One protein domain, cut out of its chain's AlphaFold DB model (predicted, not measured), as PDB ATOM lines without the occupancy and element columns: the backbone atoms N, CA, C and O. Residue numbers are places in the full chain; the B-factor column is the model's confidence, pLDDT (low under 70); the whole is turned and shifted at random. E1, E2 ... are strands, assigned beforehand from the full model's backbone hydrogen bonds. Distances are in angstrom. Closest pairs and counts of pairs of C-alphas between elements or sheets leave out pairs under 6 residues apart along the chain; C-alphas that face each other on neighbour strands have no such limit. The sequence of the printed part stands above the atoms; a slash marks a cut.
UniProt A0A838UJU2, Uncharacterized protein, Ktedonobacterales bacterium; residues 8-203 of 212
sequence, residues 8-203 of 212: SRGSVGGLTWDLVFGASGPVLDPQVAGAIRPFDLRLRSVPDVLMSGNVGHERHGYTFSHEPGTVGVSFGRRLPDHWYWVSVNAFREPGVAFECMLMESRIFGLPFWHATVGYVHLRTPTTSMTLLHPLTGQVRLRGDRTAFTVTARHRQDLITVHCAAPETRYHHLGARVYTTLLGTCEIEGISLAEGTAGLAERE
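This is residues 8 to 203 of the 212 residues of an uncharacterized protein of Ktedonobacterales bacterium (UniProt A0A838UJU2). A large curled sheet of nine strands folds back on itself into two leaves, E8 E7 E6 E5 facing E12 E11 E10 E9 with E13 as the hinge, and a second sheet, E1 to E4, lies partly face to face with it as a loose sandwich with crossed strands. The second sheet is built on the long, sharply bent strands E3 and E4, with E1 and E2 farthest from the middle of the domain. The printed part has 196 residues with 13 named strands, E1 to E13 in order along the chain, and no named helix, so its class is all strand. The sheets run E8 E7 E6 E5 E13 E12 E11 E10 E9 and E1 E2 E3 E4, both antiparallel throughout. The whole is compact, with a radius of gyration of the C-alphas of 16.8 A and spans of 49 by 39 by 34 A.

E1, residues 8 to 12, begins at C-alpha 8 (51.107, 56.634, 12.090), and E2 holds residues 15 to 23. E3, residues 41 to 57, is 30.3 A long and bends by 104 degrees at residue 52; E4, residues 60 to 76, is 34.2 A long and bends by 100 degrees at residue 65. E5 holds residues 82 to 88, E6 97 to 106, 29.7 A long, E7 114 to 123, 29.8 A long, and E8 128 to 133. E9 holds residues 138 to 143, E10 147 to 154 and E11 157 to 164. E12, residues 177 to 187, bends by 78 degrees at residue 182. E13, residues 191 to 202, bends by 81 degrees at residue 194 and ends at C-alpha 202 (27.390, 61.220, 9.843).

The nine-stranded sheet is twisted, with edge strands E8 and E9, whose closest C-alphas, those of His 133 and Val 139, are 5.9 A apart. E5 and E13 are antiparallel neighbours, with N 85 and O 200 2.9 A apart, within hydrogen-bond range. Between the leaves, the closest C-alphas of E7 and E10, those of Val 120 and Ala 152, are 7.1 A apart. E1 E2 E3 E4 form a meander, each strand the antiparallel neighbour of the one before, as do E5 to E8 and E9 to E13. In the hairpin of E3 and E4, N 44 and O 73 are 2.8 A apart. The closest C-alphas of E3 and E6, those of Pro 47 and Glu 99, are 7.5 A apart. E1 is apart from E5 to E13.

The C-alphas farthest apart, those of Arg 59 and Gln 156, are 51.7 A apart. The printed part has no cut. The links E2 to E3, 17 residues, and E11 to E12, 12 residues, are long. The mean pLDDT of the printed part is 89.2; residues 23 to 24, 30 and 32 to 36 are under 70.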
ATOM      1  N   SER A   8      51.703  56.627  13.424       90.69
ATOM      2  CA  SER A   8      51.107  56.634  12.090       90.69
ATOM      3  C   SER A   8      51.939  57.524  11.180       90.69
ATOM      4  O   SER A   8      52.280  58.644  11.554       90.69
ATOM      5  N   ARG A   9      52.230  57.050   9.969       94.94
ATOM      6  CA  ARG A   9      52.916  57.821   8.932       94.94
ATOM      7  C   ARG A   9      52.187  57.654   7.611       94.94
ATOM      8  O   ARG A   9      51.746  56.551   7.291       94.94
ATOM      9  N   GLY A  10      52.099  58.721   6.831       94.56
ATOM     10  CA  GLY A  10      51.530  58.645   5.496       94.56
ATOM     11  C   GLY A  10      51.427  59.987   4.795       94.56
ATOM     12  O   GLY A  10      51.916  61.014   5.271       94.56
ATOM     13  N   SER A  11      50.800  59.947   3.626       94.94
ATOM     14  CA  SER A  11      50.482  61.127   2.838       94.94
ATOM     15  C   SER A  11      49.206  60.919   2.026       94.94
ATOM     16  O   SER A  11      48.869  59.799   1.637       94.94
ATOM     17  N   VAL A  12      48.482  62.009   1.780       90.06
ATOM     18  CA  VAL A  12      47.334  62.056   0.870       90.06
ATOM     19  C   VAL A  12      47.208  63.458   0.280       90.06
ATOM     20  O   VAL A  12      47.054  64.441   1.001       90.06
ATOM     21  N   GLY A  13      47.297  63.569  -1.047       88.56
ATOM     22  CA  GLY A  13      47.369  64.877  -1.705       88.56
ATOM     23  C   GLY A  13      48.544  65.706  -1.170       88.56
ATOM     24  O   GLY A  13      49.669  65.216  -1.115       88.56
ATOM     25  N   GLY A  14      48.278  66.950  -0.760       90.25
ATOM     26  CA  GLY A  14      49.267  67.837  -0.134       90.25
ATOM     27  C   GLY A  14      49.494  67.603   1.365       90.25
ATOM     28  O   GLY A  14      50.343  68.277   1.942       90.25
ATOM     29  N   LEU A  15      48.751  66.686   1.996       91.94
ATOM     30  CA  LEU A  15      48.875  66.365   3.417       91.94
ATOM     31  C   LEU A  15      49.923  65.267   3.627       91.94
ATOM     32  O   LEU A  15      49.867  64.217   2.984       91.94
ATOM     33  N   THR A  16      50.835  65.472   4.569       95.50
ATOM     34  CA  THR A  16      51.792  64.470   5.051       95.50
ATOM     35  C   THR A  16      51.747  64.409   6.570       95.50
ATOM     36  O   THR A  16      51.450  65.401   7.233       95.50
ATOM     37  N   TRP A  17      52.022  63.243   7.146       95.94
ATOM     38  CA  TRP A  17      52.139  63.106   8.593       95.94
ATOM     39  C   TRP A  17      53.152  62.034   8.973       95.94
ATOM     40  O   TRP A  17      53.328  61.034   8.274       95.94
ATOM     41  N   ASP A  18      53.793  62.250  10.113       96.00
ATOM     42  CA  ASP A  18      54.666  61.304  10.791       96.00
ATOM     43  C   ASP A  18      54.495  61.506  12.293       96.00
ATOM     44  O   ASP A  18      55.003  62.477  12.853       96.00
ATOM     45  N   LEU A  19      53.704  60.644  12.922       93.56
ATOM     46  CA  LEU A  19      53.248  60.783  14.297       93.56
ATOM     47  C   LEU A  19      53.648  59.561  15.117       93.56
ATOM     48  O   LEU A  19      53.536  58.425  14.659       93.56
ATOM     49  N   VAL A  20      54.046  59.806  16.358       93.56
ATOM     50  CA  VAL A  20      54.329  58.811  17.392       93.56
ATOM     51  C   VAL A  20      53.298  58.966  18.503       93.56
ATOM     52  O   VAL A  20      52.941  60.082  18.882       93.56
ATOM     53  N   PHE A  21      52.823  57.836  19.018       89.62
ATOM     54  CA  PHE A  21      51.771  57.740  20.021       89.62
ATOM     55  C   PHE A  21      52.323  57.111  21.301       89.62
ATOM     56  O   PHE A  21      52.618  55.916  21.346       89.62
ATOM     57  N   GLY A  22      52.423  57.907  22.360       85.31
ATOM     58  CA  GLY A  22      52.595  57.425  23.725       85.31
ATOM     59  C   GLY A  22      51.227  57.132  24.331       85.31
ATOM     60  O   GLY A  22      50.593  58.032  24.879       85.31
ATOM     61  N   ALA A  23      50.737  55.897  24.195       68.56
ATOM     62  CA  ALA A  23      49.472  55.506  24.811       68.56
ATOM     63  C   ALA A  23      49.584  55.575  26.341       68.56
ATOM     64  O   ALA A  23      50.438  54.906  26.924       68.56
ATOM     65  N   SER A  24      48.714  56.363  26.980       69.94
ATOM     66  CA  SER A  24      48.652  56.461  28.446       69.94
ATOM     67  C   SER A  24      47.274  56.126  29.037       69.94
ATOM     68  O   SER A  24      47.184  55.815  30.223       69.94
ATOM     69  N   GLY A  25      46.214  56.111  28.216       71.62
ATOM     70  CA  GLY A  25      44.842  55.813  28.636       71.62
ATOM     71  C   GLY A  25      44.395  54.351  28.449       71.62
ATOM     72  O   GLY A  25      45.068  53.552  27.788       71.62
ATOM     73  N   PRO A  26      43.231  53.974  29.017       77.06
ATOM     74  CA  PRO A  26      42.638  52.651  28.828       77.06
ATOM     75  C   PRO A  26      42.110  52.466  27.399       77.06
ATOM     76  O   PRO A  26      41.587  53.390  26.786       77.06
ATOM     77  N   VAL A  27      42.166  51.237  26.876       83.12
ATOM     78  CA  VAL A  27      41.509  50.908  25.600       83.12
ATOM     79  C   VAL A  27      39.997  50.833  25.811       83.12
ATOM     80  O   VAL A  27      39.502  49.949  26.512       83.12
ATOM     81  N   LEU A  28      39.264  51.727  25.155       79.50
ATOM     82  CA  LEU A  28      37.809  51.764  25.135       79.50
ATOM     83  C   LEU A  28      37.286  50.902  23.982       79.50
ATOM     84  O   LEU A  28      37.656  51.103  22.827       79.50
ATOM     85  N   ASP A  29      36.409  49.944  24.281       80.75
ATOM     86  CA  ASP A  29      35.742  49.088  23.292       80.75
ATOM     87  C   ASP A  29      34.254  48.994  23.669       80.75
ATOM     88  O   ASP A  29      33.906  48.234  24.568       80.75
ATOM     89  N   PRO A  30      33.349  49.772  23.048       69.94
ATOM     90  CA  PRO A  30      31.933  49.787  23.422       69.94
ATOM     91  C   PRO A  30      31.178  48.499  23.058       69.94
ATOM     92  O   PRO A  30      30.000  48.374  23.376       69.94
ATOM     93  N   GLN A  31      31.824  47.529  22.402       70.12
ATOM     94  CA  GLN A  31      31.182  46.321  21.876       70.12
ATOM     95  C   GLN A  31      31.638  45.044  22.587       70.12
ATOM     96  O   GLN A  31      31.758  43.984  21.967       70.12
ATOM     97  N   VAL A  32      31.910  45.120  23.893       61.91
ATOM     98  CA  VAL A  32      32.338  43.947  24.666       61.91
ATOM     99  C   VAL A  32      31.184  42.953  24.837       61.91
ATOM    100  O   VAL A  32      30.427  43.016  25.798       61.91
ATOM    101  N   ALA A  33      31.091  41.994  23.911       51.44
ATOM    102  CA  ALA A  33      30.363  40.738  24.090       51.44
ATOM    103  C   ALA A  33      30.980  39.591  23.257       51.44
ATOM    104  O   ALA A  33      30.400  39.109  22.289       51.44
ATOM    105  N   GLY A  34      32.165  39.112  23.656       54.97
ATOM    106  CA  GLY A  34      32.664  37.779  23.275       54.97
ATOM    107  C   GLY A  34      32.813  37.487  21.769       54.97
ATOM    108  O   GLY A  34      33.219  38.340  20.982       54.97
ATOM    109  N   ALA A  35      32.561  36.227  21.382       58.12
ATOM    110  CA  ALA A  35      32.709  35.717  20.011       58.12
ATOM    111  C   ALA A  35      31.637  36.237  19.035       58.12
ATOM    112  O   ALA A  35      31.822  36.174  17.818       58.12
ATOM    113  N   ILE A  36      30.527  36.764  19.560       62.97
ATOM    114  CA  ILE A  36      29.431  37.297  18.758       62.97
ATOM    115  C   ILE A  36      29.800  38.729  18.379       62.97
ATOM    116  O   ILE A  36      30.076  39.566  19.230       62.97
ATOM    117  N   ARG A  37      29.826  39.013  17.076       73.25
ATOM    118  CA  ARG A  37      30.056  40.359  16.539       73.25
ATOM    119  C   ARG A  37      28.738  40.878  15.979       73.25
ATOM    120  O   ARG A  37      28.511  40.740  14.779       73.25
ATOM    121  N   PRO A  38      27.834  41.381  16.840       74.19
ATOM    122  CA  PRO A  38      26.505  41.775  16.403       74.19
ATOM    123  C   PRO A  38      26.539  43.040  15.551       74.19
ATOM    124  O   PRO A  38      25.639  43.238  14.754       74.19
ATOM    125  N   PHE A  39      27.567  43.877  15.673       80.06
ATOM    126  CA  PHE A  39      27.672  45.122  14.922       80.06
ATOM    127  C   PHE A  39      28.609  44.979  13.728       80.06
ATOM    128  O   PHE A  39      29.665  44.348  13.819       80.06
ATOM    129  N   ASP A  40      28.238  45.614  12.617       77.81
ATOM    130  CA  ASP A  40      29.036  45.578  11.392       77.81
ATOM    131  C   ASP A  40      30.307  46.424  11.475       77.81
ATOM    132  O   ASP A  40      31.265  46.123  10.763       77.81
ATOM    133  N   LEU A  41      30.335  47.444  12.335       81.12
ATOM    134  CA  LEU A  41      31.520  48.231  12.669       81.12
ATOM    135  C   LEU A  41      31.969  47.879  14.079       81.12
ATOM    136  O   LEU A  41      31.135  47.906  14.972       81.12
ATOM    137  N   ARG A  42      33.266  47.668  14.296       79.88
ATOM    138  CA  ARG A  42      33.896  47.727  15.615       79.88
ATOM    139  C   ARG A  42      34.691  49.010  15.747       79.88
ATOM    140  O   ARG A  42      35.479  49.343  14.865       79.88
ATOM    141  N   LEU A  43      34.506  49.685  16.871       80.75
ATOM    142  CA  LEU A  43      35.246  50.877  17.249       80.75
ATOM    143  C   LEU A  43      36.102  50.550  18.463       80.75
ATOM    144  O   LEU A  43      35.637  49.887  19.389       80.75
ATOM    145  N   ARG A  44      37.339  51.024  18.461       83.69
ATOM    146  CA  ARG A  44      38.157  51.098  19.664       83.69
ATOM    147  C   ARG A  44      38.824  52.454  19.737       83.69
ATOM    148  O   ARG A  44      39.306  52.930  18.716       83.69
ATOM    149  N   SER A  45      38.873  53.029  20.927       83.69
ATOM    150  CA  SER A  45      39.542  54.304  21.175       83.69
ATOM    151  C   SER A  45      40.546  54.164  22.310       83.69
ATOM    152  O   SER A  45      40.351  53.352  23.214       83.69
ATOM    153  N   VAL A  46      41.623  54.934  22.254       86.38
ATOM    154  CA  VAL A  46      42.510  55.203  23.386       86.38
ATOM    155  C   VAL A  46      42.484  56.708  23.589       86.38
ATOM    156  O   VAL A  46      43.090  57.420  22.781       86.38
ATOM    157  N   PRO A  47      41.772  57.207  24.609       81.38
ATOM    158  CA  PRO A  47      41.896  58.593  25.015       81.38
ATOM    159  C   PRO A  47      43.271  58.826  25.655       81.38
ATOM    160  O   PRO A  47      44.018  57.885  25.938       81.38
ATOM    161  N   ASP A  48      43.601  60.091  25.896       80.25
ATOM    162  CA  ASP A  48      44.810  60.502  26.618       80.25
ATOM    163  C   ASP A  48      46.119  59.980  26.005       80.25
ATOM    164  O   ASP A  48      47.073  59.624  26.696       80.25
ATOM    165  N   VAL A  49      46.190  59.909  24.681       86.25
ATOM    166  CA  VAL A  49      47.441  59.593  23.986       86.25
ATOM    167  C   VAL A  49      48.290  60.855  23.921       86.25
ATOM    168  O   VAL A  49      47.786  61.905  23.534       86.25
ATOM    169  N   LEU A  50      49.576  60.757  24.257       88.94
ATOM    170  CA  LEU A  50      50.534  61.826  23.976       88.94
ATOM    171  C   LEU A  50      51.068  61.654  22.555       88.94
ATOM    172  O   LEU A  50      51.625  60.609  22.213       88.94
ATOM    173  N   MET A  51      50.874  62.671  21.729       89.69
ATOM    174  CA  MET A  51      51.247  62.693  20.325       89.69
ATOM    175  C   MET A  51      52.459  63.595  20.116       89.69
ATOM    176  O   MET A  51      52.491  64.745  20.548       89.69
ATOM    177  N   SER A  52      53.444  63.072  19.401       94.12
ATOM    178  CA  SER A  52      54.622  63.824  18.972       94.12
ATOM    179  C   SER A  52      54.873  63.555  17.500       94.12
ATOM    180  O   SER A  52      54.589  62.456  17.022       94.12
ATOM    181  N   GLY A  53      55.425  64.521  16.775       95.31
ATOM    182  CA  GLY A  53      55.773  64.326  15.371       95.31
ATOM    183  C   GLY A  53      55.442  65.526  14.506       95.31
ATOM    184  O   GLY A  53      55.463  66.656  14.982       95.31
ATOM    185  N   ASN A  54      55.159  65.287  13.230       95.25
ATOM    186  CA  ASN A  54      54.965  66.341  12.246       95.25
ATOM    187  C   ASN A  54      53.720  66.091  11.394       95.25
ATOM    188  O   ASN A  54      53.461  64.961  10.983       95.25
ATOM    189  N   VAL A  55      52.995  67.161  11.081       93.25
ATOM    190  CA  VAL A  55      51.952  67.194  10.050       93.25
ATOM    191  C   VAL A  55      52.285  68.326   9.093       93.25
ATOM    192  O   VAL A  55      52.512  69.458   9.514       93.25
ATOM    193  N   GLY A  56      52.333  68.024   7.803       93.56
ATOM    194  CA  GLY A  56      52.567  68.993   6.744       93.56
ATOM    195  C   GLY A  56      51.345  69.142   5.852       93.56
ATOM    196  O   GLY A  56      50.701  68.151   5.525       93.56
ATOM    197  N   HIS A  57      51.046  70.365   5.427       91.50
ATOM    198  CA  HIS A  57      50.099  70.644   4.354       91.50
ATOM    199  C   HIS A  57      50.732  71.615   3.355       91.50
ATOM    200  O   HIS A  57      50.986  72.782   3.668       91.50
ATOM    201  N   GLU A  58      50.996  71.121   2.146       86.81
ATOM    202  CA  GLU A  58      51.717  71.840   1.091       86.81
ATOM    203  C   GLU A  58      53.093  72.346   1.566       86.81
ATOM    204  O   GLU A  58      54.013  71.554   1.753       86.81
ATOM    205  N   ARG A  59      53.251  73.665   1.745       84.69
ATOM    206  CA  ARG A  59      54.492  74.309   2.209       84.69
ATOM    207  C   ARG A  59      54.509  74.589   3.713       84.69
ATOM    208  O   ARG A  59      55.498  75.118   4.210       84.69
ATOM    209  N   HIS A  60      53.432  74.266   4.426       89.75
ATOM    210  CA  HIS A  60      53.316  74.503   5.860       89.75
ATOM    211  C   HIS A  60      53.582  73.212   6.621       89.75
ATOM    212  O   HIS A  60      53.026  72.168   6.287       89.75
ATOM    213  N   GLY A  61      54.426  73.290   7.644       88.81
ATOM    214  CA  GLY A  61      54.701  72.194   8.563       88.81
ATOM    215  C   GLY A  61      54.328  72.590   9.982       88.81
ATOM    216  O   GLY A  61      54.570  73.722  10.395       88.81
ATOM    217  N   TYR A  62      53.760  71.644  10.714       91.38
ATOM    218  CA  TYR A  62      53.442  71.753  12.128       91.38
ATOM    219  C   TYR A  62      54.144  70.621  12.865       91.38
ATOM    220  O   TYR A  62      53.993  69.454  12.498       91.38
ATOM    221  N   THR A  63      54.908  70.971  13.895       92.88
ATOM    222  CA  THR A  63      55.576  70.011  14.775       92.88
ATOM    223  C   THR A  63      54.856  69.982  16.116       92.88
ATOM    224  O   THR A  63      54.586  71.029  16.698       92.88
ATOM    225  N   PHE A  64      54.576  68.779  16.607       86.25
ATOM    226  CA  PHE A  64      53.933  68.514  17.890       86.25
ATOM    227  C   PHE A  64      54.946  67.892  18.847       86.25
ATOM    228  O   PHE A  64      55.752  67.046  18.443       86.25
ATOM    229  N   SER A  65      54.870  68.264  20.121       90.88
ATOM    230  CA  SER A  65      55.678  67.664  21.179       90.88
ATOM    231  C   SER A  65      54.795  67.360  22.378       90.88
ATOM    232  O   SER A  65      54.462  68.259  23.142       90.88
ATOM    233  N   HIS A  66      54.469  66.080  22.560       88.31
ATOM    234  CA  HIS A  66      53.694  65.577  23.696       88.31
ATOM    235  C   HIS A  66      52.308  66.219  23.827       88.31
ATOM    236  O   HIS A  66      51.818  66.442  24.933       88.31
ATOM    237  N   GLU A  67      51.661  66.481  22.696       86.94
ATOM    238  CA  GLU A  67      50.315  67.037  22.685       86.94
ATOM    239  C   GLU A  67      49.301  65.958  23.072       86.94
ATOM    240  O   GLU A  67      49.386  64.829  22.576       86.94
ATOM    241  N   PRO A  68      48.331  66.250  23.951       82.88
ATOM    242  CA  PRO A  68      47.285  65.296  24.258       82.88
ATOM    243  C   PRO A  68      46.434  65.030  23.012       82.88
ATOM    244  O   PRO A  68      46.210  65.900  22.171       82.88
ATOM    245  N   GLY A  69      45.885  63.827  22.923       81.94
ATOM    246  CA  GLY A  69      45.032  63.426  21.819       81.94
ATOM    247  C   GLY A  69      44.299  62.127  22.103       81.94
ATOM    248  O   GLY A  69      44.306  61.591  23.209       81.94
ATOM    249  N   THR A  70      43.630  61.625  21.076       83.88
ATOM    250  CA  THR A  70      42.894  60.366  21.115       83.88
ATOM    251  C   THR A  70      43.213  59.576  19.859       83.88
ATOM    252  O   THR A  70      43.241  60.135  18.762       83.88
ATOM    253  N   VAL A  71      43.434  58.270  20.001       85.56
ATOM    254  CA  VAL A  71      43.606  57.363  18.862       85.56
ATOM    255  C   VAL A  71      42.397  56.450  18.755       85.56
ATOM    256  O   VAL A  71      42.212  55.543  19.564       85.56
ATOM    257  N   GLY A  72      41.597  56.667  17.715       82.88
ATOM    258  CA  GLY A  72      40.490  55.798  17.338       82.88
ATOM    259  C   GLY A  72      40.868  54.873  16.182       82.88
ATOM    260  O   GLY A  72      41.457  55.302  15.193       82.88
ATOM    261  N   VAL A  73      40.474  53.606  16.268       81.31
ATOM    262  CA  VAL A  73      40.433  52.691  15.127       81.31
ATOM    263  C   VAL A  73      39.016  52.174  14.957       81.31
ATOM    264  O   VAL A  73      38.385  51.694  15.901       81.31
ATOM    265  N   SER A  74      38.521  52.244  13.728       80.69
ATOM    266  CA  SER A  74      37.261  51.623  13.355       80.69
ATOM    267  C   SER A  74      37.492  50.654  12.202       80.69
ATOM    268  O   SER A  74      38.252  50.934  11.278       80.69
ATOM    269  N   PHE A  75      36.895  49.471  12.285       80.56
ATOM    270  CA  PHE A  75      36.985  48.464  11.236       80.56
ATOM    271  C   PHE A  75      35.713  47.639  11.201       80.56
ATOM    272  O   PHE A  75      35.107  47.356  12.233       80.56
ATOM    273  N   GLY A  76      35.297  47.234  10.011       81.69
ATOM    274  CA  GLY A  76      34.002  46.603   9.866       81.69
ATOM    275  C   GLY A  76      33.607  46.338   8.431       81.69
ATOM    276  O   GLY A  76      34.309  46.712   7.496       81.69
ATOM    277  N   ARG A  77      32.453  45.693   8.277       82.06
ATOM    278  CA  ARG A  77      31.806  45.445   6.985       82.06
ATOM    279  C   ARG A  77      31.104  46.691   6.451       82.06
ATOM    280  O   ARG A  77      30.966  46.845   5.242       82.06
ATOM    281  N   ARG A  78      30.631  47.557   7.350       83.25
ATOM    282  CA  ARG A  78      29.805  48.722   7.030       83.25
ATOM    283  C   ARG A  78      30.021  49.812   8.076       83.25
ATOM    284  O   ARG A  78      30.257  49.512   9.241       83.25
ATOM    285  N   LEU A  79      29.919  51.070   7.657       84.81
ATOM    286  CA  LEU A  79      29.849  52.206   8.577       84.81
ATOM    287  C   LEU A  79      28.468  52.267   9.263       84.81
ATOM    288  O   LEU A  79      27.483  51.873   8.633       84.81
ATOM    289  N   PRO A  80      28.372  52.803  10.495       87.50
ATOM    290  CA  PRO A  80      27.101  53.063  11.163       87.50
ATOM    291  C   PRO A  80      26.157  53.903  10.299       87.50
ATOM    292  O   PRO A  80      26.599  54.689   9.448       87.50
ATOM    293  N   ASP A  81      24.855  53.740  10.512       88.50
ATOM    294  CA  ASP A  81      23.844  54.444   9.723       88.50
ATOM    295  C   ASP A  81      23.775  55.929  10.114       88.50
ATOM    296  O   ASP A  81      23.600  56.769   9.226       88.50
ATOM    297  N   HIS A  82      24.036  56.230  11.391       92.00
ATOM    298  CA  HIS A  82      24.195  57.566  11.980       92.00
ATOM    299  C   HIS A  82      25.250  57.512  13.092       92.00
ATOM    300  O   HIS A  82      25.349  56.510  13.803       92.00
ATOM    301  N   TRP A  83      26.049  58.563  13.259       93.38
ATOM    302  CA  TRP A  83      26.827  58.769  14.485       93.38
ATOM    303  C   TRP A  83      27.079  60.246  14.765       93.38
ATOM    304  O   TRP A  83      27.074  61.064  13.845       93.38
ATOM    305  N   TYR A  84      27.355  60.529  16.035       95.81
ATOM    306  CA  TYR A  84      27.973  61.753  16.518       95.81
ATOM    307  C   TYR A  84      29.268  61.422  17.243       95.81
ATOM    308  O   TYR A  84      29.377  60.387  17.910       95.81
ATOM    309  N   TRP A  85      30.223  62.334  17.149       94.69
ATOM    310  CA  TRP A  85      31.460  62.295  17.907       94.69
ATOM    311  C   TRP A  85      31.854  63.681  18.373       94.69
ATOM    312  O   TRP A  85      31.674  64.673  17.664       94.69
ATOM    313  N   VAL A  86      32.423  63.703  19.567       95.50
ATOM    314  CA  VAL A  86      33.034  64.862  20.195       95.50
ATOM    315  C   VAL A  86      34.380  64.417  20.729       95.50
ATOM    316  O   VAL A  86      34.452  63.395  21.408       95.50
ATOM    317  N   SER A  87      35.421  65.199  20.484       93.62
ATOM    318  CA  SER A  87      36.698  65.055  21.174       93.62
ATOM    319  C   SER A  87      37.295  66.422  21.445       93.62
ATOM    320  O   SER A  87      37.363  67.277  20.561       93.62
ATOM    321  N   VAL A  88      37.687  66.641  22.692       93.69
ATOM    322  CA  VAL A  88      38.247  67.907  23.141       93.69
ATOM    323  C   VAL A  88      39.112  67.695  24.377       93.69
ATOM    324  O   VAL A  88      38.767  66.958  25.297       93.69
ATOM    325  N   ASN A  89      40.265  68.346  24.392       90.62
ATOM    326  CA  ASN A  89      41.253  68.286  25.471       90.62
ATOM    327  C   ASN A  89      41.897  69.651  25.772       90.62
ATOM    328  O   ASN A  89      42.717  69.753  26.680       90.62
ATOM    329  N   ALA A  90      41.513  70.691  25.025       89.44
ATOM    330  CA  ALA A  90      41.952  72.072  25.185       89.44
ATOM    331  C   ALA A  90      40.849  72.903  25.862       89.44
ATOM    332  O   ALA A  90      40.311  73.858  25.298       89.44
ATOM    333  N   PHE A  91      40.476  72.462  27.057       93.75
ATOM    334  CA  PHE A  91      39.552  73.138  27.960       93.75
ATOM    335  C   PHE A  91      40.251  74.277  28.719       93.75
ATOM    336  O   PHE A  91      41.471  74.248  28.891       93.75
ATOM    337  N   ARG A  92      39.489  75.278  29.184       94.62
ATOM    338  CA  ARG A  92      40.021  76.379  30.014       94.62
ATOM    339  C   ARG A  92      40.704  75.856  31.280       94.62
ATOM    340  O   ARG A  92      41.749  76.365  31.676       94.62
ATOM    341  N   GLU A  93      40.126  74.830  31.887       92.94
ATOM    342  CA  GLU A  93      40.652  74.132  33.049       92.94
ATOM    343  C   GLU A  93      41.692  73.084  32.602       92.94
ATOM    344  O   GLU A  93      41.348  72.131  31.891       92.94
ATOM    345  N   PRO A  94      42.965  73.207  33.026       90.56
ATOM    346  CA  PRO A  94      44.002  72.251  32.653       90.56
ATOM    347  C   PRO A  94      43.666  70.828  33.102       90.56
ATOM    348  O   PRO A  94      43.101  70.617  34.172       90.56
ATOM    349  N   GLY A  95      44.053  69.833  32.302       88.19
ATOM    350  CA  GLY A  95      43.849  68.416  32.622       88.19
ATOM    351  C   GLY A  95      42.429  67.897  32.371       88.19
ATOM    352  O   GLY A  95      42.202  66.692  32.497       88.19
ATOM    353  N   VAL A  96      41.491  68.761  31.965       92.81
ATOM    354  CA  VAL A  96      40.157  68.337  31.533       92.81
ATOM    355  C   VAL A  96      40.211  67.820  30.095       92.81
ATOM    356  O   VAL A  96      40.821  68.430  29.219       92.81
ATOM    357  N   ALA A  97      39.590  66.671  29.845       92.81
ATOM    358  CA  ALA A  97      39.386  66.139  28.503       92.81
ATOM    359  C   ALA A  97      38.048  65.407  28.422       92.81
ATOM    360  O   ALA A  97      37.614  64.770  29.380       92.81
ATOM    361  N   PHE A  98      37.401  65.485  27.266       93.62
ATOM    362  CA  PHE A  98      36.128  64.844  27.007       93.62
ATOM    363  C   PHE A  98      36.132  64.207  25.628       93.62
ATOM    364  O   PHE A  98      36.497  64.829  24.630       93.62
ATOM    365  N   GLU A  99      35.680  62.963  25.581       93.81
ATOM    366  CA  GLU A  99      35.406  62.263  24.343       93.81
ATOM    367  C   GLU A  99      34.045  61.580  24.427       93.81
ATOM    368  O   GLU A  99      33.711  60.928  25.416       93.81
ATOM    369  N   CYS A 100      33.251  61.686  23.372       94.12
ATOM    370  CA  CYS A 100      32.014  60.941  23.243       94.12
ATOM    371  C   CYS A 100      31.873  60.428  21.821       94.12
ATOM    372  O   CYS A 100      32.097  61.166  20.868       94.12
ATOM    373  N   MET A 101      31.435  59.181  21.682       92.69
ATOM    374  CA  MET A 101      30.914  58.673  20.422       92.69
ATOM    375  C   MET A 101      29.595  57.968  20.679       92.69
ATOM    376  O   MET A 101      29.532  57.068  21.513       92.69
ATOM    377  N   LEU A 102      28.559  58.337  19.931       92.75
ATOM    378  CA  LEU A 102      27.297  57.608  19.878       92.75
ATOM    379  C   LEU A 102      26.980  57.266  18.436       92.75
ATOM    380  O   LEU A 102      27.031  58.127  17.565       92.75
ATOM    381  N   MET A 103      26.647  56.006  18.189       91.25
ATOM    382  CA  MET A 103      26.368  55.503  16.853       91.25
ATOM    383  C   MET A 103      25.137  54.607  16.846       91.25
ATOM    384  O   MET A 103      24.949  53.778  17.737       91.25
ATOM    385  N   GLU A 104      24.326  54.760  15.807       90.31
ATOM    386  CA  GLU A 104      23.251  53.843  15.462       90.31
ATOM    387  C   GLU A 104      23.798  52.798  14.488       90.31
ATOM    388  O   GLU A 104      24.240  53.109  13.374       90.31
ATOM    389  N   SER A 105      23.821  51.548  14.939       85.25
ATOM    390  CA  SER A 105      24.399  50.438  14.193       85.25
ATOM    391  C   SER A 105      23.398  49.307  14.034       85.25
ATOM    392  O   SER A 105      22.661  48.975  14.968       85.25
ATOM    393  N   ARG A 106      23.421  48.677  12.858       85.44
ATOM    394  CA  ARG A 106      22.631  47.480  12.578       85.44
ATOM    395  C   ARG A 106      23.140  46.299  13.378       85.44
ATOM    396  O   ARG A 106      24.348  46.091  13.513       85.44
ATOM    397  N   ILE A 107      22.201  45.482  13.829       82.69
ATOM    398  CA  ILE A 107      22.466  44.204  14.473       82.69
ATOM    399  C   ILE A 107      22.435  43.118  13.389       82.69
ATOM    400  O   ILE A 107      21.443  42.953  12.682       82.69
ATOM    401  N   PHE A 108      23.540  42.392  13.234       82.06
ATOM    402  CA  PHE A 108      23.776  41.360  12.219       82.06
ATOM    403  C   PHE A 108      23.530  41.832  10.774       82.06
ATOM    404  O   PHE A 108      23.153  41.037   9.914       82.06
ATOM    405  N   GLY A 109      23.711  43.127  10.502       77.06
ATOM    406  CA  GLY A 109      23.455  43.733   9.191       77.06
ATOM    407  C   GLY A 109      21.977  43.809   8.790       77.06
ATOM    408  O   GLY A 109      21.668  44.255   7.680       77.06
ATOM    409  N   LEU A 110      21.054  43.420   9.676       81.38
ATOM    410  CA  LEU A 110      19.621  43.433   9.400       81.38
ATOM    411  C   LEU A 110      19.102  44.880   9.340       81.38
ATOM    412  O   LEU A 110      19.415  45.681  10.218       81.38
ATOM    413  N   PRO A 111      18.295  45.250   8.326       76.56
ATOM    414  CA  PRO A 111      17.918  46.645   8.092       76.56
ATOM    415  C   PRO A 111      16.924  47.212   9.115       76.56
ATOM    416  O   PRO A 111      16.747  48.426   9.167       76.56
ATOM    417  N   PHE A 112      16.274  46.356   9.903       80.56
ATOM    418  CA  PHE A 112      15.233  46.725  10.868       80.56
ATOM    419  C   PHE A 112      15.687  46.604  12.330       80.56
ATOM    420  O   PHE A 112      14.985  47.079  13.219       80.56
ATOM    421  N   TRP A 113      16.838  45.982  12.602       82.00
ATOM    422  CA  TRP A 113      17.375  45.870  13.956       82.00
ATOM    423  C   TRP A 113      18.542  46.818  14.124       82.00
ATOM    424  O   TRP A 113      19.618  46.586  13.579       82.00
ATOM    425  N   HIS A 114      18.320  47.857  14.918       84.38
ATOM    426  CA  HIS A 114      19.320  48.861  15.246       84.38
ATOM    427  C   HIS A 114      19.508  48.925  16.751       84.38
ATOM    428  O   HIS A 114      18.566  48.724  17.519       84.38
ATOM    429  N   ALA A 115      20.730  49.225  17.168       86.75
ATOM    430  CA  ALA A 115      21.001  49.649  18.527       86.75
ATOM    431  C   ALA A 115      21.877  50.893  18.518       86.75
ATOM    432  O   ALA A 115      22.814  51.017  17.722       86.75
ATOM    433  N   THR A 116      21.591  51.781  19.462       89.19
ATOM    434  CA  THR A 116      22.520  52.836  19.836       89.19
ATOM    435  C   THR A 116      23.597  52.233  20.725       89.19
ATOM    436  O   THR A 116      23.309  51.639  21.764       89.19
ATOM    437  N   VAL A 117      24.847  52.395  20.317       89.62
ATOM    438  CA  VAL A 117      26.023  51.995  21.088       89.62
ATOM    439  C   VAL A 117      27.037  53.121  21.080       89.62
ATOM    440  O   VAL A 117      27.031  53.974  20.194       89.62
ATOM    441  N   GLY A 118      27.916  53.143  22.071       90.19
ATOM    442  CA  GLY A 118      28.873  54.229  22.166       90.19
ATOM    443  C   GLY A 118      29.580  54.297  23.498       90.19
ATOM    444  O   GLY A 118      29.492  53.377  24.311       90.19
ATOM    445  N   TYR A 119      30.268  55.406  23.721       91.44
ATOM    446  CA  TYR A 119      30.910  55.695  24.988       91.44
ATOM    447  C   TYR A 119      30.950  57.190  25.284       91.44
ATOM    448  O   TYR A 119      30.796  58.034  24.400       91.44
ATOM    449  N   VAL A 120      31.188  57.485  26.556       93.69
ATOM    450  CA  VAL A 120      31.627  58.783  27.060       93.69
ATOM    451  C   VAL A 120      32.868  58.549  27.901       93.69
ATOM    452  O   VAL A 120      32.876  57.664  28.754       93.69
ATOM    453  N   HIS A 121      33.894  59.346  27.664       92.38
ATOM    454  CA  HIS A 121      35.093  59.433  28.468       92.38
ATOM    455  C   HIS A 121      35.237  60.872  28.965       92.38
ATOM    456  O   HIS A 121      35.209  61.807  28.169       92.38
ATOM    457  N   LEU A 122      35.368  61.041  30.276       93.31
ATOM    458  CA  LEU A 122      35.638  62.324  30.916       93.31
ATOM    459  C   LEU A 122      36.867  62.163  31.799       93.31
ATOM    460  O   LEU A 122      36.881  61.320  32.696       93.31
ATOM    461  N   ARG A 123      37.859  63.015  31.583       91.62
ATOM    462  CA  ARG A 123      39.010  63.182  32.459       91.62
ATOM    463  C   ARG A 123      38.983  64.577  33.062       91.62
ATOM    464  O   ARG A 123      38.690  65.550  32.375       91.62
ATOM    465  N   THR A 124      39.326  64.662  34.335       91.94
ATOM    466  CA  THR A 124      39.649  65.889  35.061       91.94
ATOM    467  C   THR A 124      41.005  65.696  35.759       91.94
ATOM    468  O   THR A 124      41.540  64.583  35.760       91.94
ATOM    469  N   PRO A 125      41.573  66.728  36.410       90.19
ATOM    470  CA  PRO A 125      42.813  66.578  37.178       90.19
ATOM    471  C   PRO A 125      42.767  65.515  38.282       90.19
ATOM    472  O   PRO A 125      43.808  65.007  38.687       90.19
ATOM    473  N   THR A 126      41.578  65.201  38.799       90.38
ATOM    474  CA  THR A 126      41.403  64.325  39.964       90.38
ATOM    475  C   THR A 126      40.691  63.020  39.643       90.38
ATOM    476  O   THR A 126      40.759  62.088  40.443       90.38
ATOM    477  N   THR A 127      39.999  62.926  38.506       88.50
ATOM    478  CA  THR A 127      39.224  61.735  38.159       88.50
ATOM    479  C   THR A 127      39.264  61.424  36.669       88.50
ATOM    480  O   THR A 127      39.428  62.302  35.826       88.50
ATOM    481  N   SER A 128      39.081  60.151  36.338       88.75
ATOM    482  CA  SER A 128      38.824  59.688  34.980       88.75
ATOM    483  C   SER A 128      37.657  58.713  35.019       88.75
ATOM    484  O   SER A 128      37.628  57.791  35.838       88.75
ATOM    485  N   MET A 129      36.679  58.920  34.144       89.81
ATOM    486  CA  MET A 129      35.488  58.095  34.042       89.81
ATOM    487  C   MET A 129      35.242  57.695  32.597       89.81
ATOM    488  O   MET A 129      35.325  58.506  31.681       89.81
ATOM    489  N   THR A 130      34.872  56.430  32.408       90.50
ATOM    490  CA  THR A 130      34.419  55.901  31.124       90.50
ATOM    491  C   THR A 130      33.077  55.209  31.296       90.50
ATOM    492  O   THR A 130      32.940  54.294  32.110       90.50
ATOM    493  N   LEU A 131      32.104  55.601  30.480       91.44
ATOM    494  CA  LEU A 131      30.793  54.977  30.371       91.44
ATOM    495  C   LEU A 131      30.645  54.351  28.990       91.44
ATOM    496  O   LEU A 131      30.884  55.009  27.985       91.44
ATOM    497  N   LEU A 132      30.224  53.092  28.939       89.69
ATOM    498  CA  LEU A 132      29.921  52.361  27.715       89.69
ATOM    499  C   LEU A 132      28.400  52.262  27.607       89.69
ATOM    500  O   LEU A 132      27.749  51.738  28.512       89.69
ATOM    501  N   HIS A 133      27.822  52.763  26.522       89.44
ATOM    502  CA  HIS A 133      26.385  52.706  26.290       89.44
ATOM    503  C   HIS A 133      26.003  51.447  25.496       89.44
ATOM    504  O   HIS A 133      26.610  51.208  24.448       89.44
ATOM    505  N   PRO A 134      24.987  50.674  25.927       84.88
ATOM    506  CA  PRO A 134      24.196  50.804  27.163       84.88
ATOM    507  C   PRO A 134      24.745  50.009  28.369       84.88
ATOM    508  O   PRO A 134      24.040  49.856  29.361       84.88
ATOM    509  N   LEU A 135      25.965  49.466  28.283       84.44
ATOM    510  CA  LEU A 135      26.501  48.464  29.218       84.44
ATOM    511  C   LEU A 135      26.755  48.978  30.642       84.44
ATOM    512  O   LEU A 135      26.318  48.355  31.605       84.44
ATOM    513  N   THR A 136      27.494  50.077  30.787       84.31
ATOM    514  CA  THR A 136      27.870  50.635  32.097       84.31
ATOM    515  C   THR A 136      27.191  51.966  32.380       84.31
ATOM    516  O   THR A 136      27.217  52.434  33.511       84.31
ATOM    517  N   GLY A 137      26.538  52.572  31.388       87.31
ATOM    518  CA  GLY A 137      25.822  53.825  31.563       87.31
ATOM    519  C   GLY A 137      24.826  54.101  30.447       87.31
ATOM    520  O   GLY A 137      24.785  53.443  29.403       87.31
ATOM    521  N   GLN A 138      24.003  55.118  30.672       93.44
ATOM    522  CA  GLN A 138      23.095  55.622  29.653       93.44
ATOM    523  C   GLN A 138      23.630  56.933  29.113       93.44
ATOM    524  O   GLN A 138      23.767  57.891  29.865       93.44
ATOM    525  N   VAL A 139      23.893  56.971  27.812       95.12
ATOM    526  CA  VAL A 139      24.286  58.188  27.115       95.12
ATOM    527  C   VAL A 139      23.167  58.528  26.143       95.12
ATOM    528  O   VAL A 139      22.645  57.657  25.449       95.12
ATOM    529  N   ARG A 140      22.749  59.786  26.142       95.06
ATOM    530  CA  ARG A 140      21.736  60.328  25.242       95.06
ATOM    531  C   ARG A 140      22.308  61.543  24.545       95.06
ATOM    532  O   ARG A 140      23.079  62.284  25.144       95.06
ATOM    533  N   LEU A 141      21.878  61.754  23.312       95.75
ATOM    534  CA  LEU A 141      22.163  62.960  22.556       95.75
ATOM    535  C   LEU A 141      20.843  63.599  22.135       95.75
ATOM    536  O   LEU A 141      19.901  62.897  21.763       95.75
ATOM    537  N   ARG A 142      20.757  64.923  22.243       96.88
ATOM    538  CA  ARG A 142      19.626  65.726  21.767       96.88
ATOM    539  C   ARG A 142      20.133  66.931  20.995       96.88
ATOM    540  O   ARG A 142      21.059  67.577  21.463       96.88
ATOM    541  N   GLY A 143      19.483  67.259  19.887       95.69
ATOM    542  CA  GLY A 143      19.876  68.358  19.007       95.69
ATOM    543  C   GLY A 143      20.308  67.846  17.640       95.69
ATOM    544  O   GLY A 143      19.954  66.728  17.260       95.69
ATOM    545  N   ASP A 144      21.049  68.676  16.924       94.44
ATOM    546  CA  ASP A 144      21.555  68.402  15.584       94.44
ATOM    547  C   ASP A 144      23.042  68.760  15.481       94.44
ATOM    548  O   ASP A 144      23.693  69.094  16.470       94.44
ATOM    549  N   ARG A 145      23.597  68.681  14.271       94.50
ATOM    550  CA  ARG A 145      24.999  69.004  14.001       94.50
ATOM    551  C   ARG A 145      25.436  70.367  14.526       94.50
ATOM    552  O   ARG A 145      26.563  70.487  14.984       94.50
ATOM    553  N   THR A 146      24.593  71.386  14.412       97.00
ATOM    554  CA  THR A 146      24.971  72.768  14.728       97.00
ATOM    555  C   THR A 146      24.954  73.044  16.225       97.00
ATOM    556  O   THR A 146      25.753  73.847  16.714       97.00
ATOM    557  N   ALA A 147      24.084  72.347  16.956       97.88
ATOM    558  CA  ALA A 147      24.023  72.386  18.405       97.88
ATOM    559  C   ALA A 147      23.403  71.099  18.957       97.88
ATOM    560  O   ALA A 147      22.261  70.749  18.642       97.88
ATOM    561  N   PHE A 148      24.128  70.426  19.846       98.00
ATOM    562  CA  PHE A 148      23.632  69.240  20.529       98.00
ATOM    563  C   PHE A 148      24.104  69.162  21.975       98.00
ATOM    564  O   PHE A 148      25.113  69.730  22.376       98.00
ATOM    565  N   THR A 149      23.337  68.432  22.773       98.44
ATOM    566  CA  THR A 149      23.625  68.143  24.172       98.44
ATOM    567  C   THR A 149      23.820  66.648  24.343       98.44
ATOM    568  O   THR A 149      22.945  65.859  23.974       98.44
ATOM    569  N   VAL A 150      24.950  66.266  24.928       97.94
ATOM    570  CA  VAL A 150      25.219  64.912  25.405       97.94
ATOM    571  C   VAL A 150      24.864  64.849  26.883       97.94
ATOM    572  O   VAL A 150      25.334  65.647  27.685       97.94
ATOM    573  N   THR A 151      24.048  63.871  27.257       97.75
ATOM    574  CA  THR A 151      23.734  63.572  28.651       97.75
ATOM    575  C   THR A 151      24.191  62.159  28.961       97.75
ATOM    576  O   THR A 151      23.674  61.204  28.380       97.75
ATOM    577  N   ALA A 152      25.137  62.009  29.881       96.38
ATOM    578  CA  ALA A 152      25.660  60.721  30.309       96.38
ATOM    579  C   ALA A 152      25.324  60.484  31.780       96.38
ATOM    580  O   ALA A 152      25.610  61.318  32.632       96.38
ATOM    581  N   ARG A 153      24.702  59.347  32.081       94.69
ATOM    582  CA  ARG A 153      24.281  58.988  33.434       94.69
ATOM    583  C   ARG A 153      24.888  57.663  33.857       94.69
ATOM    584  O   ARG A 153      24.729  56.653  33.161       94.69
ATOM    585  N   HIS A 154      25.494  57.667  35.036       89.94
ATOM    586  CA  HIS A 154      26.014  56.487  35.710       89.94
ATOM    587  C   HIS A 154      25.617  56.532  37.178       89.94
ATOM    588  O   HIS A 154      26.032  57.416  37.915       89.94
ATOM    589  N   ARG A 155      24.792  55.573  37.611       87.81
ATOM    590  CA  ARG A 155      24.208  55.572  38.962       87.81
ATOM    591  C   ARG A 155      23.493  56.905  39.250       87.81
ATOM    592  O   ARG A 155      22.490  57.182  38.596       87.81
ATOM    593  N   GLN A 156      23.984  57.684  40.214       86.19
ATOM    594  CA  GLN A 156      23.451  58.995  40.597       86.19
ATOM    595  C   GLN A 156      24.158  60.158  39.886       86.19
ATOM    596  O   GLN A 156      23.641  61.271  39.907       86.19
ATOM    597  N   ASP A 157      25.287  59.900  39.224       88.50
ATOM    598  CA  ASP A 157      26.075  60.924  38.549       88.50
ATOM    599  C   ASP A 157      25.473  61.244  37.178       88.50
ATOM    600  O   ASP A 157      25.116  60.345  36.398       88.50
ATOM    601  N   LEU A 158      25.381  62.539  36.883       94.56
ATOM    602  CA  LEU A 158      24.908  63.084  35.619       94.56
ATOM    603  C   LEU A 158      25.975  64.014  35.051       94.56
ATOM    604  O   LEU A 158      26.399  64.952  35.717       94.56
ATOM    605  N   ILE A 159      26.373  63.765  33.810       95.44
ATOM    606  CA  ILE A 159      27.183  64.685  33.020       95.44
ATOM    607  C   ILE A 159      26.296  65.253  31.925       95.44
ATOM    608  O   ILE A 159      25.714  64.491  31.146       95.44
ATOM    609  N   THR A 160      26.263  66.575  31.833       97.75
ATOM    610  CA  THR A 160      25.707  67.302  30.694       97.75
ATOM    611  C   THR A 160      26.846  67.985  29.953       97.75
ATOM    612  O   THR A 160      27.671  68.662  30.564       97.75
ATOM    613  N   VAL A 161      26.897  67.796  28.638       98.12
ATOM    614  CA  VAL A 161      27.858  68.468  27.766       98.12
ATOM    615  C   VAL A 161      27.119  69.131  26.620       98.12
ATOM    616  O   VAL A 161      26.360  68.465  25.916       98.12
ATOM    617  N   HIS A 162      27.347  70.421  26.421       98.50
ATOM    618  CA  HIS A 162      26.794  71.199  25.324       98.50
ATOM    619  C   HIS A 162      27.862  71.416  24.261       98.50
ATOM    620  O   HIS A 162      28.930  71.954  24.541       98.50
ATOM    621  N   CYS A 163      27.562  71.020  23.031       98.50
ATOM    622  CA  CYS A 163      28.444  71.191  21.890       98.50
ATOM    623  C   CYS A 163      27.757  72.042  20.831       98.50
ATOM    624  O   CYS A 163      26.576  71.842  20.541       98.50
ATOM    625  N   ALA A 164      28.502  72.960  20.222       98.38
ATOM    626  CA  ALA A 164      27.979  73.791  19.149       98.38
ATOM    627  C   ALA A 164      29.063  74.213  18.159       98.38
ATOM    628  O   ALA A 164      30.211  74.467  18.526       98.38
ATOM    629  N   ALA A 165      28.669  74.347  16.898       98.12
ATOM    630  CA  ALA A 165      29.437  75.030  15.871       98.12
ATOM    631  C   ALA A 165      28.493  75.529  14.766       98.12
ATOM    632  O   ALA A 165      27.569  74.814  14.377       98.12
ATOM    633  N   PRO A 166      28.710  76.737  14.215       97.00
ATOM    634  CA  PRO A 166      27.932  77.196  13.072       97.00
ATOM    635  C   PRO A 166      28.155  76.274  11.868       97.00
ATOM    636  O   PRO A 166      29.268  75.799  11.636       97.00
ATOM    637  N   GLU A 167      27.112  76.068  11.061       95.94
ATOM    638  CA  GLU A 167      27.155  75.161   9.906       95.94
ATOM    639  C   GLU A 167      28.296  75.487   8.928       95.94
ATOM    640  O   GLU A 167      28.941  74.588   8.393       95.94
ATOM    641  N   THR A 168      28.625  76.770   8.774       96.38
ATOM    642  CA  THR A 168      29.714  77.257   7.914       96.38
ATOM    643  C   THR A 168      31.112  76.787   8.331       96.38
ATOM    644  O   THR A 168      32.046  76.924   7.546       96.38
ATOM    645  N   ARG A 169      31.281  76.236   9.542       95.62
ATOM    646  CA  ARG A 169      32.552  75.664  10.024       95.62
ATOM    647  C   ARG A 169      32.690  74.165   9.776       95.62
ATOM    648  O   ARG A 169      33.735  73.607  10.115       95.62
ATOM    649  N   TYR A 170      31.668  73.506   9.233       96.81
ATOM    650  CA  TYR A 170      31.730  72.082   8.921       96.81
ATOM    651  C   TYR A 170      32.268  71.835   7.516       96.81
ATOM    652  O   TYR A 170      31.857  72.457   6.539       96.81
ATOM    653  N   HIS A 171      33.145  70.844   7.410       95.69
ATOM    654  CA  HIS A 171      33.620  70.302   6.149       95.69
ATOM    655  C   HIS A 171      32.914  68.981   5.856       95.69
ATOM    656  O   HIS A 171      32.875  68.092   6.709       95.69
ATOM    657  N   HIS A 172      32.390  68.833   4.639       94.44
ATOM    658  CA  HIS A 172      31.820  67.574   4.170       94.44
ATOM    659  C   HIS A 172      32.923  66.676   3.596       94.44
ATOM    660  O   HIS A 172      33.513  66.979   2.561       94.44
ATOM    661  N   LEU A 173      33.174  65.544   4.250       88.50
ATOM    662  CA  LEU A 173      34.227  64.591   3.885       88.50
ATOM    663  C   LEU A 173      33.755  63.500   2.910       88.50
ATOM    664  O   LEU A 173      34.470  62.530   2.662       88.50
ATOM    665  N   GLY A 174      32.541  63.616   2.368       88.75
ATOM    666  CA  GLY A 174      31.913  62.521   1.635       88.75
ATOM    667  C   GLY A 174      31.216  61.532   2.568       88.75
ATOM    668  O   GLY A 174      31.288  61.620   3.791       88.75
ATOM    669  N   ALA A 175      30.462  60.599   1.981       87.75
ATOM    670  CA  ALA A 175      29.669  59.607   2.716       87.75
ATOM    671  C   ALA A 175      28.753  60.203   3.812       87.75
ATOM    672  O   ALA A 175      28.381  59.490   4.752       87.75
ATOM    673  N   ARG A 176      28.359  61.478   3.646       93.19
ATOM    674  CA  ARG A 176      27.533  62.281   4.564       93.19
ATOM    675  C   ARG A 176      28.190  62.530   5.919       93.19
ATOM    676  O   ARG A 176      27.495  62.677   6.917       93.19
ATOM    677  N   VAL A 177      29.520  62.503   5.953       93.00
ATOM    678  CA  VAL A 177      30.312  62.827   7.135       93.00
ATOM    679  C   VAL A 177      30.633  64.312   7.102       93.00
ATOM    680  O   VAL A 177      31.218  64.801   6.135       93.00
ATOM    681  N   TYR A 178      30.273  65.006   8.171       96.25
ATOM    682  CA  TYR A 178      30.566  66.410   8.399       96.25
ATOM    683  C   TYR A 178      31.447  66.516   9.634       96.25
ATOM    684  O   TYR A 178      31.139  65.906  10.656       96.25
ATOM    685  N   THR A 179      32.533  67.278   9.551       96.44
ATOM    686  CA  THR A 179      33.451  67.469  10.680       96.44
ATOM    687  C   THR A 179      33.885  68.918  10.823       96.44
ATOM    688  O   THR A 179      33.986  69.644   9.834       96.44
ATOM    689  N   THR A 180      34.181  69.331  12.047       96.06
ATOM    690  CA  THR A 180      34.873  70.579  12.353       96.06
ATOM    691  C   THR A 180      35.848  70.354  13.501       96.06
ATOM    692  O   THR A 180      35.597  69.531  14.377       96.06
ATOM    693  N   LEU A 181      36.959  71.090  13.498       93.88
ATOM    694  CA  LEU A 181      37.908  71.160  14.618       93.88
ATOM    695  C   LEU A 181      37.769  72.471  15.407       93.88
ATOM    696  O   LEU A 181      38.563  72.746  16.299       93.88
ATOM    697  N   LEU A 182      36.785  73.300  15.043       95.81
ATOM    698  CA  LEU A 182      36.596  74.658  15.553       95.81
ATOM    699  C   LEU A 182      35.261  74.802  16.294       95.81
ATOM    700  O   LEU A 182      34.619  75.860  16.232       95.81
ATOM    701  N   GLY A 183      34.816  73.721  16.938       97.38
ATOM    702  CA  GLY A 183      33.611  73.699  17.751       97.38
ATOM    703  C   GLY A 183      33.833  74.233  19.159       97.38
ATOM    704  O   GLY A 183      34.961  74.352  19.639       97.38
ATOM    705  N   THR A 184      32.727  74.532  19.825       98.19
ATOM    706  CA  THR A 184      32.669  74.846  21.250       98.19
ATOM    707  C   THR A 184      32.098  73.649  22.000       98.19
ATOM    708  O   THR A 184      31.178  72.996  21.505       98.19
ATOM    709  N   CYS A 185      32.647  73.362  23.176       98.12
ATOM    710  CA  CYS A 185      32.206  72.290  24.059       98.12
ATOM    711  C   CYS A 185      32.220  72.783  25.510       98.12
ATOM    712  O   CYS A 185      33.259  73.202  26.013       98.12
ATOM    713  N   GLU A 186      31.074  72.733  26.175       98.38
ATOM    714  CA  GLU A 186      30.907  73.072  27.585       98.38
ATOM    715  C   GLU A 186      30.501  71.823  28.353       98.38
ATOM    716  O   GLU A 186      29.505  71.188  28.020       98.38
ATOM    717  N   ILE A 187      31.243  71.485  29.401       97.31
ATOM    718  CA  ILE A 187      30.826  70.489  30.382       97.31
ATOM    719  C   ILE A 187      30.202  71.259  31.545       97.31
ATOM    720  O   ILE A 187      30.903  72.020  32.218       97.31
ATOM    721  N   GLU A 188      28.902  71.066  31.768       96.56
ATOM    722  CA  GLU A 188      28.104  71.852  32.715       96.56
ATOM    723  C   GLU A 188      28.755  71.879  34.106       96.56
ATOM    724  O   GLU A 188      28.977  70.841  34.732       96.56
ATOM    725  N   GLY A 189      29.097  73.083  34.576       92.50
ATOM    726  CA  GLY A 189      29.712  73.300  35.889       92.50
ATOM    727  C   GLY A 189      31.169  72.841  36.030       92.50
ATOM    728  O   GLY A 189      31.693  72.891  37.142       92.50
ATOM    729  N   ILE A 190      31.829  72.401  34.950       93.31
ATOM    730  CA  ILE A 190      33.224  71.929  34.982       93.31
ATOM    731  C   ILE A 190      34.139  72.822  34.154       93.31
ATOM    732  O   ILE A 190      35.126  73.323  34.685       93.31
ATOM    733  N   SER A 191      33.876  72.956  32.852       96.31
ATOM    734  CA  SER A 191      34.819  73.613  31.950       96.31
ATOM    735  C   SER A 191      34.214  73.974  30.599       96.31
ATOM    736  O   SER A 191      33.260  73.346  30.143       96.31
ATOM    737  N   LEU A 192      34.828  74.948  29.931       96.94
ATOM    738  CA  LEU A 192      34.495  75.378  28.579       96.94
ATOM    739  C   LEU A 192      35.728  75.307  27.670       96.94
ATOM    740  O   LEU A 192      36.818  75.743  28.041       96.94
ATOM    741  N   ALA A 193      35.537  74.794  26.461       95.38
ATOM    742  CA  ALA A 193      36.487  74.821  25.358       95.38
ATOM    743  C   ALA A 193      35.858  75.577  24.181       95.38
ATOM    744  O   ALA A 193      34.815  75.170  23.672       95.38
ATOM    745  N   GLU A 194      36.474  76.676  23.743       95.44
ATOM    746  CA  GLU A 194      35.951  77.530  22.668       95.44
ATOM    747  C   GLU A 194      36.812  77.414  21.415       95.44
ATOM    748  O   GLU A 194      37.993  77.749  21.427       95.44
ATOM    749  N   GLY A 195      36.209  76.975  20.308       93.62
ATOM    750  CA  GLY A 195      36.891  76.911  19.015       93.62
ATOM    751  C   GLY A 195      37.990  75.849  18.919       93.62
ATOM    752  O   GLY A 195      38.804  75.924  18.004       93.62
ATOM    753  N   THR A 196      38.016  74.882  19.835       93.12
ATOM    754  CA  THR A 196      39.021  73.807  19.901       93.12
ATOM    755  C   THR A 196      38.404  72.409  19.975       93.12
ATOM    756  O   THR A 196      39.129  71.419  20.055       93.12
ATOM    757  N   ALA A 197      37.071  72.297  19.957       95.38
ATOM    758  CA  ALA A 197      36.401  71.006  19.995       95.38
ATOM    759  C   ALA A 197      36.298  70.392  18.593       95.38
ATOM    760  O   ALA A 197      35.772  71.008  17.659       95.38
ATOM    761  N   GLY A 198      36.745  69.143  18.478       95.50
ATOM    762  CA  GLY A 198      36.456  68.282  17.342       95.50
ATOM    763  C   GLY A 198      35.022  67.778  17.429       95.50
ATOM    764  O   GLY A 198      34.686  67.065  18.372       95.50
ATOM    765  N   LEU A 199      34.183  68.134  16.459       97.19
ATOM    766  CA  LEU A 199      32.801  67.669  16.352       97.19
ATOM    767  C   LEU A 199      32.613  66.989  15.004       97.19
ATOM    768  O   LEU A 199      32.975  67.553  13.971       97.19
ATOM    769  N   ALA A 200      31.996  65.813  14.996       95.94
ATOM    770  CA  ALA A 200      31.644  65.139  13.758       95.94
ATOM    771  C   ALA A 200      30.263  64.494  13.825       95.94
ATOM    772  O   ALA A 200      29.829  63.998  14.863       95.94
ATOM    773  N   GLU A 201      29.589  64.485  12.681       95.94
ATOM    774  CA  GLU A 201      28.327  63.794  12.459       95.94
ATOM    775  C   GLU A 201      28.413  63.018  11.146       95.94
ATOM    776  O   GLU A 201      28.955  63.506  10.151       95.94
ATOM    777  N   ARG A 202      27.814  61.830  11.106       93.88
ATOM    778  CA  ARG A 202      27.390  61.220   9.843       93.88
ATOM    779  C   ARG A 202      25.886  61.177   9.768       93.88
ATOM    780  O   ARG A 202      25.293  60.389  10.488       93.88
ATOM    781  N   GLU A 203      25.285  61.925   8.858       92.81
ATOM    782  CA  GLU A 203      23.826  62.003   8.773       92.81
ATOM    783  C   GLU A 203      23.161  60.624   8.542       92.81
ATOM    784  O   GLU A 203      23.713  59.780   7.813       92.81
TER     785      GLU A 203